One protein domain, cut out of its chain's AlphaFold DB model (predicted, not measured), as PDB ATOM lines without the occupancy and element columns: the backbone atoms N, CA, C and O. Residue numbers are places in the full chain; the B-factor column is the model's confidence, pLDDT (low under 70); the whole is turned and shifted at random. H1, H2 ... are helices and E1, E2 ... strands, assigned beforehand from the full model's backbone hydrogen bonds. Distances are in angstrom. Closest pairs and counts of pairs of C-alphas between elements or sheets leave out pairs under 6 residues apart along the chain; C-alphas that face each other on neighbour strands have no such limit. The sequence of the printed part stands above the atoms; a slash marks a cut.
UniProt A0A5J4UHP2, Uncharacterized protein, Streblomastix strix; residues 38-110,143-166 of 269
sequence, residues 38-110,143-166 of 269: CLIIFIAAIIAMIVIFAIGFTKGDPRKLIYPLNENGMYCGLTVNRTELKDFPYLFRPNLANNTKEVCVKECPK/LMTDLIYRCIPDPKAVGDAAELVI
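AT A GLANCE: This is residues 38 to 110 and 143 to 166 of the 269 residues of an uncharacterized protein of Streblomastix strix (UniProt A0A5J4UHP2). One long helix, H1, sticks out as a free arm from a small body made largely of loops, in which two short two-stranded hairpins, E1 with E2 and E3 with E4, come together where E1 meets E4. The one-turn helix H2 follows the arm at the body's near end, and the last printed residues, with the short helix H3, lie toward the far end. The printed part has 97 residues, with three named helices and four named strands in the order H1, H2, E1, E2, E3, E4, H3, and both two-stranded sheets, E1 - E2 and E3 - E4, are antiparallel. The class is mixed, helices and strands, with 44 of the 97 residues in named elements, under half. The whole is extended, with a radius of gyration of the C-alphas of 19.6 A and spans of 60 by 36 by 21 A.

HOW THE PARTS SIT: H1, residues 38 to 59, touches no helix, and residues 38 to 60 stand free. H1 and H2, residues 62 to 65, meet only through their link, which is tight. E1, residues 90 to 92, and E2, residues 103 to 105, form an antiparallel hairpin with 130 degrees between their directions; N 92 and O 103 are 2.8 A apart, within hydrogen-bond range. E3, residues 144 to 147, and E4, residues 150 to 153, form a second antiparallel hairpin, at 138 degrees, with N 145 and O 152 at 2.8 A, within hydrogen-bond range. The closest C-alphas of E1 and E4 are those of Leu 91 and Arg 150, 4.6 A apart. E2 is apart from E3 and from E4. H3, residues 162 to 165, is apart from E3. Every O i to N i+4 pair in H1 is within hydrogen-bond range; H2 and H3 are too short for such a pair.

IN THESE COORDINATES: H1 begins at C-alpha 38, at (11.943, 8.272, 19.137), and ends at C-alpha 59, at (-4.200, 33.160, 8.796), a length of 31.4 A. H2 measures 5.8 A, E1 6.4 A, E2 6.5 A, E3 9.6 A, E4 10.1 A and H3 5.4 A. H3 ends at C-alpha 165, at (-39.810, 18.975, 15.828).

THE WHOLE: The C-alphas farthest apart are those of Cys 38 and Lys 110, 61.0 A. Without residues 38 to 60 the body spans 43 by 21 by 21 A. Residues 111 to 142 are not printed, and C-alphas 110 and 143 are 4.7 A apart across this cut. The link from H2 to E1, residues 66 to 89, is long; within it residues 79 to 80 pair with residues 83 to 84, antiparallel. Mean pLDDT of the printed part is 81.8, and residues 81 to 84, 98 to 99 and 155 to 166 are under 70.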
ATOM      1  N   CYS A  38      13.405   8.222  19.153       72.94
ATOM      2  CA  CYS A  38      11.943   8.272  19.137       72.94
ATOM      3  C   CYS A  38      11.404   9.511  19.874       72.94
ATOM      4  O   CYS A  38      10.489  10.161  19.369       72.94
ATOM      5  N   LEU A  39      12.017   9.892  21.000       74.25
ATOM      6  CA  LEU A  39      11.687  11.108  21.744       74.25
ATOM      7  C   LEU A  39      11.928  12.375  20.909       74.25
ATOM      8  O   LEU A  39      11.073  13.259  20.875       74.25
ATOM      9  N   ILE A  40      13.055  12.460  20.194       82.81
ATOM     10  CA  ILE A  40      13.366  13.604  19.320       82.81
ATOM     11  C   ILE A  40      12.336  13.721  18.187       82.81
ATOM     12  O   ILE A  40      11.839  14.818  17.929       82.81
ATOM     13  N   ILE A  41      11.970  12.607  17.541       83.50
ATOM     14  CA  ILE A  41      10.938  12.600  16.489       83.50
ATOM     15  C   ILE A  41       9.577  13.014  17.054       83.50
ATOM     16  O   ILE A  41       8.868  13.802  16.425       83.50
ATOM     17  N   PHE A  42       9.212  12.527  18.239       81.88
ATOM     18  CA  PHE A  42       7.951  12.882  18.884       81.88
ATOM     19  C   PHE A  42       7.883  14.379  19.214       81.88
ATOM     20  O   PHE A  42       6.909  15.043  18.858       81.88
ATOM     21  N   ILE A  43       8.940  14.942  19.807       87.44
ATOM     22  CA  ILE A  43       9.024  16.383  20.087       87.44
ATOM     23  C   ILE A  43       8.944  17.191  18.784       87.44
ATOM     24  O   ILE A  43       8.203  18.172  18.722       87.44
ATOM     25  N   ALA A  44       9.637  16.764  17.724       92.88
ATOM     26  CA  ALA A  44       9.558  17.419  16.420       92.88
ATOM     27  C   ALA A  44       8.130  17.390  15.839       92.88
ATOM     28  O   ALA A  44       7.668  18.403  15.312       92.88
ATOM     29  N   ALA A  45       7.406  16.276  15.982       89.75
ATOM     30  CA  ALA A  45       6.013  16.160  15.549       89.75
ATOM     31  C   ALA A  45       5.073  17.078  16.350       89.75
ATOM     32  O   ALA A  45       4.217  17.742  15.763       89.75
ATOM     33  N   ILE A  46       5.261  17.182  17.672       93.38
ATOM     34  CA  ILE A  46       4.499  18.115  18.518       93.38
ATOM     35  C   ILE A  46       4.767  19.567  18.104       93.38
ATOM     36  O   ILE A  46       3.823  20.337  17.928       93.38
ATOM     37  N   ILE A  47       6.031  19.939  17.878       96.31
ATOM     38  CA  ILE A  47       6.389  21.280  17.394       96.31
ATOM     39  C   ILE A  47       5.736  21.549  16.033       96.31
ATOM     40  O   ILE A  47       5.143  22.610  15.846       96.31
ATOM     41  N   ALA A  48       5.777  20.592  15.101       94.94
ATOM     42  CA  ALA A  48       5.135  20.729  13.795       94.94
ATOM     43  C   ALA A  48       3.616  20.954  13.916       94.94
ATOM     44  O   ALA A  48       3.076  21.840  13.253       94.94
ATOM     45  N   MET A  49       2.935  20.224  14.805       93.56
ATOM     46  CA  MET A  49       1.506  20.417  15.079       93.56
ATOM     47  C   MET A  49       1.207  21.803  15.657       93.56
ATOM     48  O   MET A  49       0.265  22.458  15.211       93.56
ATOM     49  N   ILE A  50       2.028  22.286  16.596       95.75
ATOM     50  CA  ILE A  50       1.895  23.638  17.159       95.75
ATOM     51  C   ILE A  50       2.080  24.698  16.067       95.75
ATOM     52  O   ILE A  50       1.315  25.660  16.011       95.75
ATOM     53  N   VAL A  51       3.052  24.521  15.166       96.75
ATOM     54  CA  VAL A  51       3.285  25.442  14.043       96.75
ATOM     55  C   VAL A  51       2.097  25.450  13.081       96.75
ATOM     56  O   VAL A  51       1.622  26.525  12.717       96.75
ATOM     57  N   ILE A  52       1.576  24.280  12.697       94.75
ATOM     58  CA  ILE A  52       0.394  24.177  11.824       94.75
ATOM     59  C   ILE A  52      -0.813  24.853  12.481       94.75
ATOM     60  O   ILE A  52      -1.503  25.641  11.831       94.75
ATOM     61  N   PHE A  53      -1.031  24.606  13.773       93.12
ATOM     62  CA  PHE A  53      -2.083  25.253  14.551       93.12
ATOM     63  C   PHE A  53      -1.914  26.779  14.565       93.12
ATOM     64  O   PHE A  53      -2.847  27.501  14.223       93.12
ATOM     65  N   ALA A  54      -0.716  27.290  14.864       93.62
ATOM     66  CA  ALA A  54      -0.437  28.725  14.879       93.62
ATOM     67  C   ALA A  54      -0.645  29.377  13.501       93.62
ATOM     68  O   ALA A  54      -1.225  30.461  13.411       93.62
ATOM     69  N   ILE A  55      -0.234  28.719  12.413       94.44
ATOM     70  CA  ILE A  55      -0.496  29.193  11.045       94.44
ATOM     71  C   ILE A  55      -2.006  29.224  10.773       94.44
ATOM     72  O   ILE A  55      -2.505  30.210  10.230       94.44
ATOM     73  N   GLY A  56      -2.736  28.183  11.179       89.44
ATOM     74  CA  GLY A  56      -4.191  28.117  11.050       89.44
ATOM     75  C   GLY A  56      -4.906  29.239  11.804       89.44
ATOM     76  O   GLY A  56      -5.807  29.859  11.250       89.44
ATOM     77  N   PHE A  57      -4.464  29.561  13.020       87.31
ATOM     78  CA  PHE A  57      -5.058  30.625  13.839       87.31
ATOM     79  C   PHE A  57      -4.676  32.035  13.389       87.31
ATOM     80  O   PHE A  57      -5.482  32.950  13.508       87.31
ATOM     81  N   THR A  58      -3.456  32.231  12.884       89.25
ATOM     82  CA  THR A  58      -2.989  33.555  12.433       89.25
ATOM     83  C   THR A  58      -3.505  33.920  11.046       89.25
ATOM     84  O   THR A  58      -3.737  35.097  10.780       89.25
ATOM     85  N   LYS A  59      -3.681  32.935  10.156       89.25
ATOM     86  CA  LYS A  59      -4.200  33.160   8.796       89.25
ATOM     87  C   LYS A  59      -5.704  32.921   8.673       89.25
ATOM     88  O   LYS A  59      -6.325  33.454   7.756       89.25
ATOM     89  N   GLY A  60      -6.273  32.088   9.538       82.56
ATOM     90  CA  GLY A  60      -7.704  31.816   9.586       82.56
ATOM     91  C   GLY A  60      -8.464  32.872  10.380       82.56
ATOM     92  O   GLY A  60      -7.912  33.541  11.246       82.56
ATOM     93  N   ASP A  61      -9.759  32.997  10.099       83.56
ATOM     94  CA  ASP A  61     -10.680  33.754  10.945       83.56
ATOM     95  C   ASP A  61     -11.480  32.758  11.802       83.56
ATOM     96  O   ASP A  61     -12.370  32.087  11.267       83.56
ATOM     97  N   PRO A  62     -11.179  32.620  13.110       82.81
ATOM     98  CA  PRO A  62     -11.842  31.646  13.977       82.81
ATOM     99  C   PRO A  62     -13.328  31.954  14.180       82.81
ATOM    100  O   PRO A  62     -14.084  31.073  14.589       82.81
ATOM    101  N   ARG A  63     -13.783  33.175  13.866       82.00
ATOM    102  CA  ARG A  63     -15.198  33.550  13.988       82.00
ATOM    103  C   ARG A  63     -16.067  32.705  13.056       82.00
ATOM    104  O   ARG A  63     -17.154  32.301  13.448       82.00
ATOM    105  N   LYS A  64     -15.558  32.321  11.883       83.12
ATOM    106  CA  LYS A  64     -16.287  31.499  10.900       83.12
ATOM    107  C   LYS A  64     -16.745  30.131  11.427       83.12
ATOM    108  O   LYS A  64     -17.612  29.523  10.818       83.12
ATOM    109  N   LEU A  65     -16.181  29.651  12.538       84.00
ATOM    110  CA  LEU A  65     -16.578  28.391  13.180       84.00
ATOM    111  C   LEU A  65     -17.852  28.516  14.025       84.00
ATOM    112  O   LEU A  65     -18.510  27.513  14.281       84.00
ATOM    113  N   ILE A  66     -18.170  29.723  14.493       85.44
ATOM    114  CA  ILE A  66     -19.262  29.968  15.444       85.44
ATOM    115  C   ILE A  66     -20.487  30.533  14.724       85.44
ATOM    116  O   ILE A  66     -21.619  30.211  15.078       85.44
ATOM    117  N   TYR A  67     -20.265  31.383  13.723       87.94
ATOM    118  CA  TYR A  67     -21.356  32.048  13.026       87.94
ATOM    119  C   TYR A  67     -21.986  31.142  11.958       87.94
ATOM    120  O   TYR A  67     -21.264  30.511  11.183       87.94
ATOM    121  N   PRO A  68     -23.325  31.090  11.887       89.31
ATOM    122  CA  PRO A  68     -24.032  30.300  10.892       89.31
ATOM    123  C   PRO A  68     -23.981  30.927   9.493       89.31
ATOM    124  O   PRO A  68     -23.767  32.130   9.335       89.31
ATOM    125  N   LEU A  69     -24.223  30.087   8.485       89.62
ATOM    126  CA  LEU A  69     -24.333  30.455   7.075       89.62
ATOM    127  C   LEU A  69     -25.803  30.415   6.650       89.62
ATOM    128  O   LEU A  69     -26.538  29.542   7.103       89.62
ATOM    129  N   ASN A  70     -26.214  31.338   5.785       89.62
ATOM    130  CA  ASN A  70     -27.512  31.276   5.117       89.62
ATOM    131  C   ASN A  70     -27.455  30.448   3.821       89.62
ATOM    132  O   ASN A  70     -26.390  29.990   3.399       89.62
ATOM    133  N   GLU A  71     -28.597  30.324   3.145       88.75
ATOM    134  CA  GLU A  71     -28.747  29.622   1.858       88.75
ATOM    135  C   GLU A  71     -27.808  30.119   0.738       88.75
ATOM    136  O   GLU A  71     -27.453  29.361  -0.163       88.75
ATOM    137  N   ASN A  72     -27.366  31.376   0.816       87.75
ATOM    138  CA  ASN A  72     -26.479  32.012  -0.159       87.75
ATOM    139  C   ASN A  72     -24.990  31.870   0.217       87.75
ATOM    140  O   ASN A  72     -24.125  32.433  -0.456       87.75
ATOM    141  N   GLY A  73     -24.670  31.151   1.299       87.81
ATOM    142  CA  GLY A  73     -23.301  30.978   1.792       87.81
ATOM    143  C   GLY A  73     -22.716  32.227   2.463       87.81
ATOM    144  O   GLY A  73     -21.493  32.368   2.547       87.81
ATOM    145  N   MET A  74     -23.566  33.144   2.929       88.31
ATOM    146  CA  MET A  74     -23.175  34.350   3.661       88.31
ATOM    147  C   MET A  74     -23.296  34.122   5.168       88.31
ATOM    148  O   MET A  74     -24.230  33.473   5.631       88.31
ATOM    149  N   TYR A  75     -22.357  34.665   5.942       89.75
ATOM    150  CA  TYR A  75     -22.383  34.553   7.400       89.75
ATOM    151  C   TYR A  75     -23.391  35.537   8.003       89.75
ATOM    152  O   TYR A  75     -23.302  36.738   7.745       89.75
ATOM    153  N   CYS A  76     -24.297  35.056   8.853       90.25
ATOM    154  CA  CYS A  76     -25.160  35.929   9.651       90.25
ATOM    155  C   CYS A  76     -24.312  36.676  10.698       90.25
ATOM    156  O   CYS A  76     -23.455  36.067  11.333       90.25
ATOM    157  N   GLY A  77     -24.503  37.983  10.892       87.94
ATOM    158  CA  GLY A  77     -23.832  38.760  11.949       87.94
ATOM    159  C   GLY A  77     -22.353  39.095  11.714       87.94
ATOM    160  O   GLY A  77     -21.701  39.657  12.597       87.94
ATOM    161  N   LEU A  78     -21.814  38.785  10.533       86.06
ATOM    162  CA  LEU A  78     -20.424  39.048  10.156       86.06
ATOM    163  C   LEU A  78     -20.351  39.790   8.820       86.06
ATOM    164  O   LEU A  78     -21.122  39.532   7.902       86.06
ATOM    165  N   THR A  79     -19.349  40.657   8.687       78.94
ATOM    166  CA  THR A  79     -18.996  41.285   7.410       78.94
ATOM    167  C   THR A  79     -17.749  40.604   6.860       78.94
ATOM    168  O   THR A  79     -16.637  40.874   7.316       78.94
ATOM    169  N   VAL A  80     -17.917  39.713   5.881       71.31
ATOM    170  CA  VAL A  80     -16.799  39.038   5.201       71.31
ATOM    171  C   VAL A  80     -16.902  39.335   3.707       71.31
ATOM    172  O   VAL A  80     -17.865  38.940   3.070       71.31
ATOM    173  N   ASN A  81     -15.905  40.016   3.128       62.00
ATOM    174  CA  ASN A  81     -15.821  40.291   1.683       62.00
ATOM    175  C   ASN A  81     -17.050  41.010   1.065       62.00
ATOM    176  O   ASN A  81     -17.560  40.581   0.034       62.00
ATOM    177  N   ARG A  82     -17.450  42.162   1.630       57.97
ATOM    178  CA  ARG A  82     -18.486  43.098   1.113       57.97
ATOM    179  C   ARG A  82     -19.952  42.657   1.215       57.97
ATOM    180  O   ARG A  82     -20.815  43.415   0.784       57.97
ATOM    181  N   THR A  83     -20.261  41.506   1.798       63.38
ATOM    182  CA  THR A  83     -21.633  41.192   2.219       63.38
ATOM    183  C   THR A  83     -21.813  41.628   3.671       63.38
ATOM    184  O   THR A  83     -21.120  41.163   4.577       63.38
ATOM    185  N   GLU A  84     -22.680  42.616   3.885       66.81
ATOM    186  CA  GLU A  84     -22.922  43.244   5.186       66.81
ATOM    187  C   GLU A  84     -24.175  42.649   5.837       66.81
ATOM    188  O   GLU A  84     -25.225  43.275   5.871       66.81
ATOM    189  N   LEU A  85     -24.081  41.428   6.379       83.50
ATOM    190  CA  LEU A  85     -25.167  40.829   7.177       83.50
ATOM    191  C   LEU A  85     -24.965  41.048   8.683       83.50
ATOM    192  O   LEU A  85     -25.492  40.315   9.517       83.50
ATOM    193  N   LYS A  86     -24.209  42.086   9.053       84.00
ATOM    194  CA  LYS A  86     -23.896  42.418  10.449       84.00
ATOM    195  C   LYS A  86     -25.151  42.675  11.288       84.00
ATOM    196  O   LYS A  86     -25.183  42.297  12.454       84.00
ATOM    197  N   ASP A  87     -26.173  43.269  10.680       88.00
ATOM    198  CA  ASP A  87     -27.433  43.608  11.350       88.00
ATOM    199  C   ASP A  87     -28.387  42.412  11.496       88.00
ATOM    200  O   ASP A  87     -29.400  42.518  12.185       88.00
ATOM    201  N   PHE A  88     -28.052  41.267  10.895       91.44
ATOM    202  CA  PHE A  88     -28.839  40.035  10.933       91.44
ATOM    203  C   PHE A  88     -28.014  38.905  11.571       91.44
ATOM    204  O   PHE A  88     -27.457  38.075  10.851       91.44
ATOM    205  N   PRO A  89     -27.860  38.884  12.908       91.56
ATOM    206  CA  PRO A  89     -26.960  37.954  13.583       91.56
ATOM    207  C   PRO A  89     -27.518  36.540  13.764       91.56
ATOM    208  O   PRO A  89     -26.729  35.632  14.011       91.56
ATOM    209  N   TYR A  90     -28.831  36.329  13.650       92.75
ATOM    210  CA  TYR A  90     -29.448  35.036  13.949       92.75
ATOM    211  C   TYR A  90     -29.830  34.277  12.681       92.75
ATOM    212  O   TYR A  90     -30.384  34.860  11.756       92.75
ATOM    213  N   LEU A  91     -29.596  32.965  12.651       92.31
ATOM    214  CA  LEU A  91     -30.104  32.085  11.600       92.31
ATOM    215  C   LEU A  91     -31.501  31.571  11.957       92.31
ATOM    216  O   LEU A  91     -31.698  30.976  13.021       92.31
ATOM    217  N   PHE A  92     -32.444  31.740  11.038       91.12
ATOM    218  CA  PHE A  92     -33.817  31.271  11.151       91.12
ATOM    219  C   PHE A  92     -34.145  30.265  10.043       91.12
ATOM    220  O   PHE A  92     -33.812  30.464   8.872       91.12
ATOM    221  N   ARG A  93     -34.826  29.180  10.427       89.00
ATOM    222  CA  ARG A  93     -35.377  28.172   9.516       89.00
ATOM    223  C   ARG A  93     -36.905  28.257   9.550       89.00
ATOM    224  O   ARG A  93     -37.489  27.833  10.546       89.00
ATOM    225  N   PRO A  94     -37.555  28.768   8.487       83.38
ATOM    226  CA  PRO A  94     -39.015  28.889   8.438       83.38
ATOM    227  C   PRO A  94     -39.731  27.540   8.520       83.38
ATOM    228  O   PRO A  94     -40.831  27.443   9.056       83.38
ATOM    229  N   ASN A  95     -39.100  26.489   7.996       78.62
ATOM    230  CA  ASN A  95     -39.603  25.128   8.052       78.62
ATOM    231  C   ASN A  95     -38.563  24.239   8.740       78.62
ATOM    232  O   ASN A  95     -37.483  24.017   8.202       78.62
ATOM    233  N   LEU A  96     -38.879  23.720   9.928       72.69
ATOM    234  CA  LEU A  96     -37.966  22.823  10.644       72.69
ATOM    235  C   LEU A  96     -37.906  21.413  10.040       72.69
ATOM    236  O   LEU A  96     -36.899  20.734  10.214       72.69
ATOM    237  N   ALA A  97     -38.945  20.985   9.319       70.44
ATOM    238  CA  ALA A  97     -38.985  19.673   8.674       70.44
ATOM    239  C   ALA A  97     -38.209  19.643   7.348       70.44
ATOM    240  O   ALA A  97     -37.815  18.571   6.891       70.44
ATOM    241  N   ASN A  98     -37.988  20.804   6.722       68.25
ATOM    242  CA  ASN A  98     -37.299  20.900   5.442       68.25
ATOM    243  C   ASN A  98     -36.133  21.894   5.509       68.25
ATOM    244  O   ASN A  98     -36.336  23.098   5.633       68.25
ATOM    245  N   ASN A  99     -34.906  21.395   5.355       67.19
ATOM    246  CA  ASN A  99     -33.675  22.193   5.441       67.19
ATOM    247  C   ASN A  99     -33.389  23.029   4.176       67.19
ATOM    248  O   ASN A  99     -32.257  23.443   3.956       67.19
ATOM    249  N   THR A 100     -34.377  23.256   3.310       74.06
ATOM    250  CA  THR A 100     -34.159  23.949   2.031       74.06
ATOM    251  C   THR A 100     -34.020  25.459   2.160       74.06
ATOM    252  O   THR A 100     -33.570  26.087   1.210       74.06
ATOM    253  N   LYS A 101     -34.441  26.052   3.286       85.56
ATOM    254  CA  LYS A 101     -34.456  27.508   3.465       85.56
ATOM    255  C   LYS A 101     -33.831  27.899   4.803       85.56
ATOM    256  O   LYS A 101     -34.392  27.613   5.859       85.56
ATOM    257  N   GLU A 102     -32.697  28.589   4.740       89.69
ATOM    258  CA  GLU A 102     -31.976  29.134   5.893       89.69
ATOM    259  C   GLU A 102     -31.696  30.618   5.639       89.69
ATOM    260  O   GLU A 102     -31.016  30.966   4.672       89.69
ATOM    261  N   VAL A 103     -32.230  31.498   6.489       92.06
ATOM    262  CA  VAL A 103     -32.145  32.957   6.308       92.06
ATOM    263  C   VAL A 103     -31.619  33.638   7.565       92.06
ATOM    264  O   VAL A 103     -31.835  33.155   8.676       92.06
ATOM    265  N   CYS A 104     -30.948  34.777   7.406       93.19
ATOM    266  CA  CYS A 104     -30.508  35.580   8.544       93.19
ATOM    267  C   CYS A 104     -31.594  36.581   8.960       93.19
ATOM    268  O   CYS A 104     -32.168  37.274   8.120       93.19
ATOM    269  N   VAL A 105     -31.848  36.695  10.260       93.50
ATOM    270  CA  VAL A 105     -32.843  37.599  10.846       93.50
ATOM    271  C   VAL A 105     -32.210  38.467  11.932       93.50
ATOM    272  O   VAL A 105     -31.200  38.106  12.542       93.50
ATOM    273  N   LYS A 106     -32.798  39.646  12.154       91.94
ATOM    274  CA  LYS A 106     -32.308  40.617  13.140       91.94
ATOM    275  C   LYS A 106     -32.608  40.185  14.573       91.94
ATOM    276  O   LYS A 106     -31.760  40.313  15.448       91.94
ATOM    277  N   GLU A 107     -33.803  39.655  14.789       91.19
ATOM    278  CA  GLU A 107     -34.307  39.158  16.068       91.19
ATOM    279  C   GLU A 107     -35.093  37.871  15.808       91.19
ATOM    280  O   GLU A 107     -35.658  37.711  14.726       91.19
ATOM    281  N   CYS A 108     -35.117  36.945  16.767       90.69
ATOM    282  CA  CYS A 108     -35.933  35.740  16.638       90.69
ATOM    283  C   CYS A 108     -37.432  36.070  16.753       90.69
ATOM    284  O   CYS A 108     -37.801  36.987  17.496       90.69
ATOM    285  N   PRO A 109     -38.301  35.338  16.032       89.50
ATOM    286  CA  PRO A 109     -39.717  35.659  15.982       89.50
ATOM    287  C   PRO A 109     -40.432  35.372  17.299       89.50
ATOM    288  O   PRO A 109     -40.118  34.433  18.040       89.50
ATOM    289  N   LYS A 110     -41.454  36.181  17.545       86.88
ATOM    290  CA  LYS A 110     -42.424  36.018  18.623       86.88
ATOM    291  C   LYS A 110     -43.642  35.252  18.102       86.88
ATOM    292  O   LYS A 110     -43.818  35.062  16.903       86.88
ATOM    293  N   LEU A 143     -43.324  30.947  19.046       84.81
ATOM    294  CA  LEU A 143     -42.350  31.531  19.963       84.81
ATOM    295  C   LEU A 143     -40.994  30.824  19.832       84.81
ATOM    296  O   LEU A 143     -40.880  29.619  20.083       84.81
ATOM    297  N   MET A 144     -39.974  31.586  19.448       83.06
ATOM    298  CA  MET A 144     -38.599  31.116  19.352       83.06
ATOM    299  C   MET A 144     -37.686  31.901  20.289       83.06
ATOM    300  O   MET A 144     -37.910  33.072  20.586       83.06
ATOM    301  N   THR A 145     -36.624  31.236  20.714       83.62
ATOM    302  CA  THR A 145     -35.544  31.764  21.547       83.62
ATOM    303  C   THR A 145     -34.218  31.694  20.800       83.62
ATOM    304  O   THR A 145     -34.040  30.866  19.902       83.62
ATOM    305  N   ASP A 146     -33.282  32.557  21.170       86.94
ATOM    306  CA  ASP A 146     -31.934  32.603  20.624       86.94
ATOM    307  C   ASP A 146     -30.983  31.646  21.366       86.94
ATOM    308  O   ASP A 146     -30.871  31.657  22.591       86.94
ATOM    309  N   LEU A 147     -30.262  30.808  20.616       85.19
ATOM    310  CA  LEU A 147     -29.200  29.947  21.140       85.19
ATOM    311  C   LEU A 147     -28.052  29.851  20.125       85.19
ATOM    312  O   LEU A 147     -28.235  29.338  19.024       85.19
ATOM    313  N   ILE A 148     -26.861  30.339  20.499       86.19
ATOM    314  CA  ILE A 148     -25.639  30.333  19.664       86.19
ATOM    315  C   ILE A 148     -25.930  30.857  18.239       86.19
ATOM    316  O   ILE A 148     -25.773  30.145  17.249       86.19
ATOM    317  N   TYR A 149     -26.404  32.104  18.129       88.88
ATOM    318  CA  TYR A 149     -26.737  32.754  16.848       88.88
ATOM    319  C   TYR A 149     -27.783  32.013  15.987       88.88
ATOM    320  O   TYR A 149     -27.864  32.233  14.781       88.88
ATOM    321  N   ARG A 150     -28.607  31.137  16.568       89.38
ATOM    322  CA  ARG A 150     -29.702  30.439  15.874       89.38
ATOM    323  C   ARG A 150     -31.017  30.635  16.615       89.38
ATOM    324  O   ARG A 150     -31.024  30.675  17.842       89.38
ATOM    325  N   CYS A 151     -32.117  30.708  15.872       87.94
ATOM    326  CA  CYS A 151     -33.461  30.711  16.439       87.94
ATOM    327  C   CYS A 151     -33.973  29.275  16.588       87.94
ATOM    328  O   CYS A 151     -33.985  28.505  15.623       87.94
ATOM    329  N   ILE A 152     -34.376  28.915  17.805       84.94
ATOM    330  CA  ILE A 152     -34.853  27.578  18.180       84.94
ATOM    331  C   ILE A 152     -36.206  27.732  18.891       84.94
ATOM    332  O   ILE A 152     -36.370  28.693  19.641       84.94
ATOM    333  N   PRO A 153     -37.181  26.831  18.671       81.38
ATOM    334  CA  PRO A 153     -38.453  26.848  19.394       81.38
ATOM    335  C   PRO A 153     -38.280  26.928  20.918       81.38
ATOM    336  O   PRO A 153     -37.465  26.193  21.478       81.38
ATOM    337  N   ASP A 154     -39.068  27.773  21.593       76.06
ATOM    338  CA  ASP A 154     -39.091  27.805  23.061       76.06
ATOM    339  C   ASP A 154     -39.771  26.526  23.597       76.06
ATOM    340  O   ASP A 154     -40.932  26.269  23.252       76.06
ATOM    341  N   PRO A 155     -39.114  25.731  24.467       67.44
ATOM    342  CA  PRO A 155     -39.689  24.496  25.005       67.44
ATOM    343  C   PRO A 155     -40.989  24.717  25.797       67.44
ATOM    344  O   PRO A 155     -41.769  23.785  25.964       67.44
ATOM    345  N   LYS A 156     -41.258  25.938  26.279       62.69
ATOM    346  CA  LYS A 156     -42.496  26.274  27.003       62.69
ATOM    347  C   LYS A 156     -43.671  26.571  26.076       62.69
ATOM    348  O   LYS A 156     -44.815  26.381  26.478       62.69
ATOM    349  N   ALA A 157     -43.408  27.067  24.869       61.78
ATOM    350  CA  ALA A 157     -44.454  27.388  23.898       61.78
ATOM    351  C   ALA A 157     -44.857  26.182  23.047       61.78
ATOM    352  O   ALA A 157     -45.957  26.149  22.498       61.78
ATOM    353  N   VAL A 158     -43.980  25.184  22.958       63.16
ATOM    354  CA  VAL A 158     -44.185  23.967  22.177       63.16
ATOM    355  C   VAL A 158     -44.441  22.795  23.132       63.16
ATOM    356  O   VAL A 158     -43.672  21.851  23.166       63.16
ATOM    357  N   GLY A 159     -45.494  22.867  23.954       62.34
ATOM    358  CA  GLY A 159     -45.788  21.861  24.991       62.34
ATOM    359  C   GLY A 159     -45.784  20.408  24.481       62.34
ATOM    360  O   GLY A 159     -44.873  19.653  24.800       62.34
ATOM    361  N   ASP A 160     -46.765  20.036  23.647       50.97
ATOM    362  CA  ASP A 160     -46.970  18.643  23.190       50.97
ATOM    363  C   ASP A 160     -46.459  18.369  21.758       50.97
ATOM    364  O   ASP A 160     -46.372  17.224  21.324       50.97
ATOM    365  N   ALA A 161     -46.103  19.412  20.999       51.72
ATOM    366  CA  ALA A 161     -45.572  19.289  19.634       51.72
ATOM    367  C   ALA A 161     -44.031  19.296  19.575       51.72
ATOM    368  O   ALA A 161     -43.454  19.158  18.492       51.72
ATOM    369  N   ALA A 162     -43.351  19.455  20.720       52.09
ATOM    370  CA  ALA A 162     -41.891  19.473  20.783       52.09
ATOM    371  C   ALA A 162     -41.305  18.121  20.373       52.09
ATOM    372  O   ALA A 162     -40.269  18.098  19.726       52.09
ATOM    373  N   GLU A 163     -41.994  17.015  20.651       49.09
ATOM    374  CA  GLU A 163     -41.529  15.660  20.327       49.09
ATOM    375  C   GLU A 163     -41.420  15.396  18.810       49.09
ATOM    376  O   GLU A 163     -40.640  14.550  18.379       49.09
ATOM    377  N   LEU A 164     -42.161  16.150  17.983       50.09
ATOM    378  CA  LEU A 164     -42.163  16.006  16.520       50.09
ATOM    379  C   LEU A 164     -41.059  16.830  15.831       50.09
ATOM    380  O   LEU A 164     -40.615  16.498  14.734       50.09
ATOM    381  N   VAL A 165     -40.653  17.939  16.449       51.69
ATOM    382  CA  VAL A 165     -39.810  18.975  15.828       51.69
ATOM    383  C   VAL A 165     -38.426  19.046  16.476       51.69
ATOM    384  O   VAL A 165     -37.433  19.362  15.819       51.69
ATOM    385  N   ILE A 166     -38.354  18.704  17.757       51.94
ATOM    386  CA  ILE A 166     -37.127  18.411  18.472       51.94
ATOM    387  C   ILE A 166     -37.026  16.883  18.459       51.94
ATOM    388  O   ILE A 166     -37.739  16.246  19.237       51.94
TER     389      ILE A 166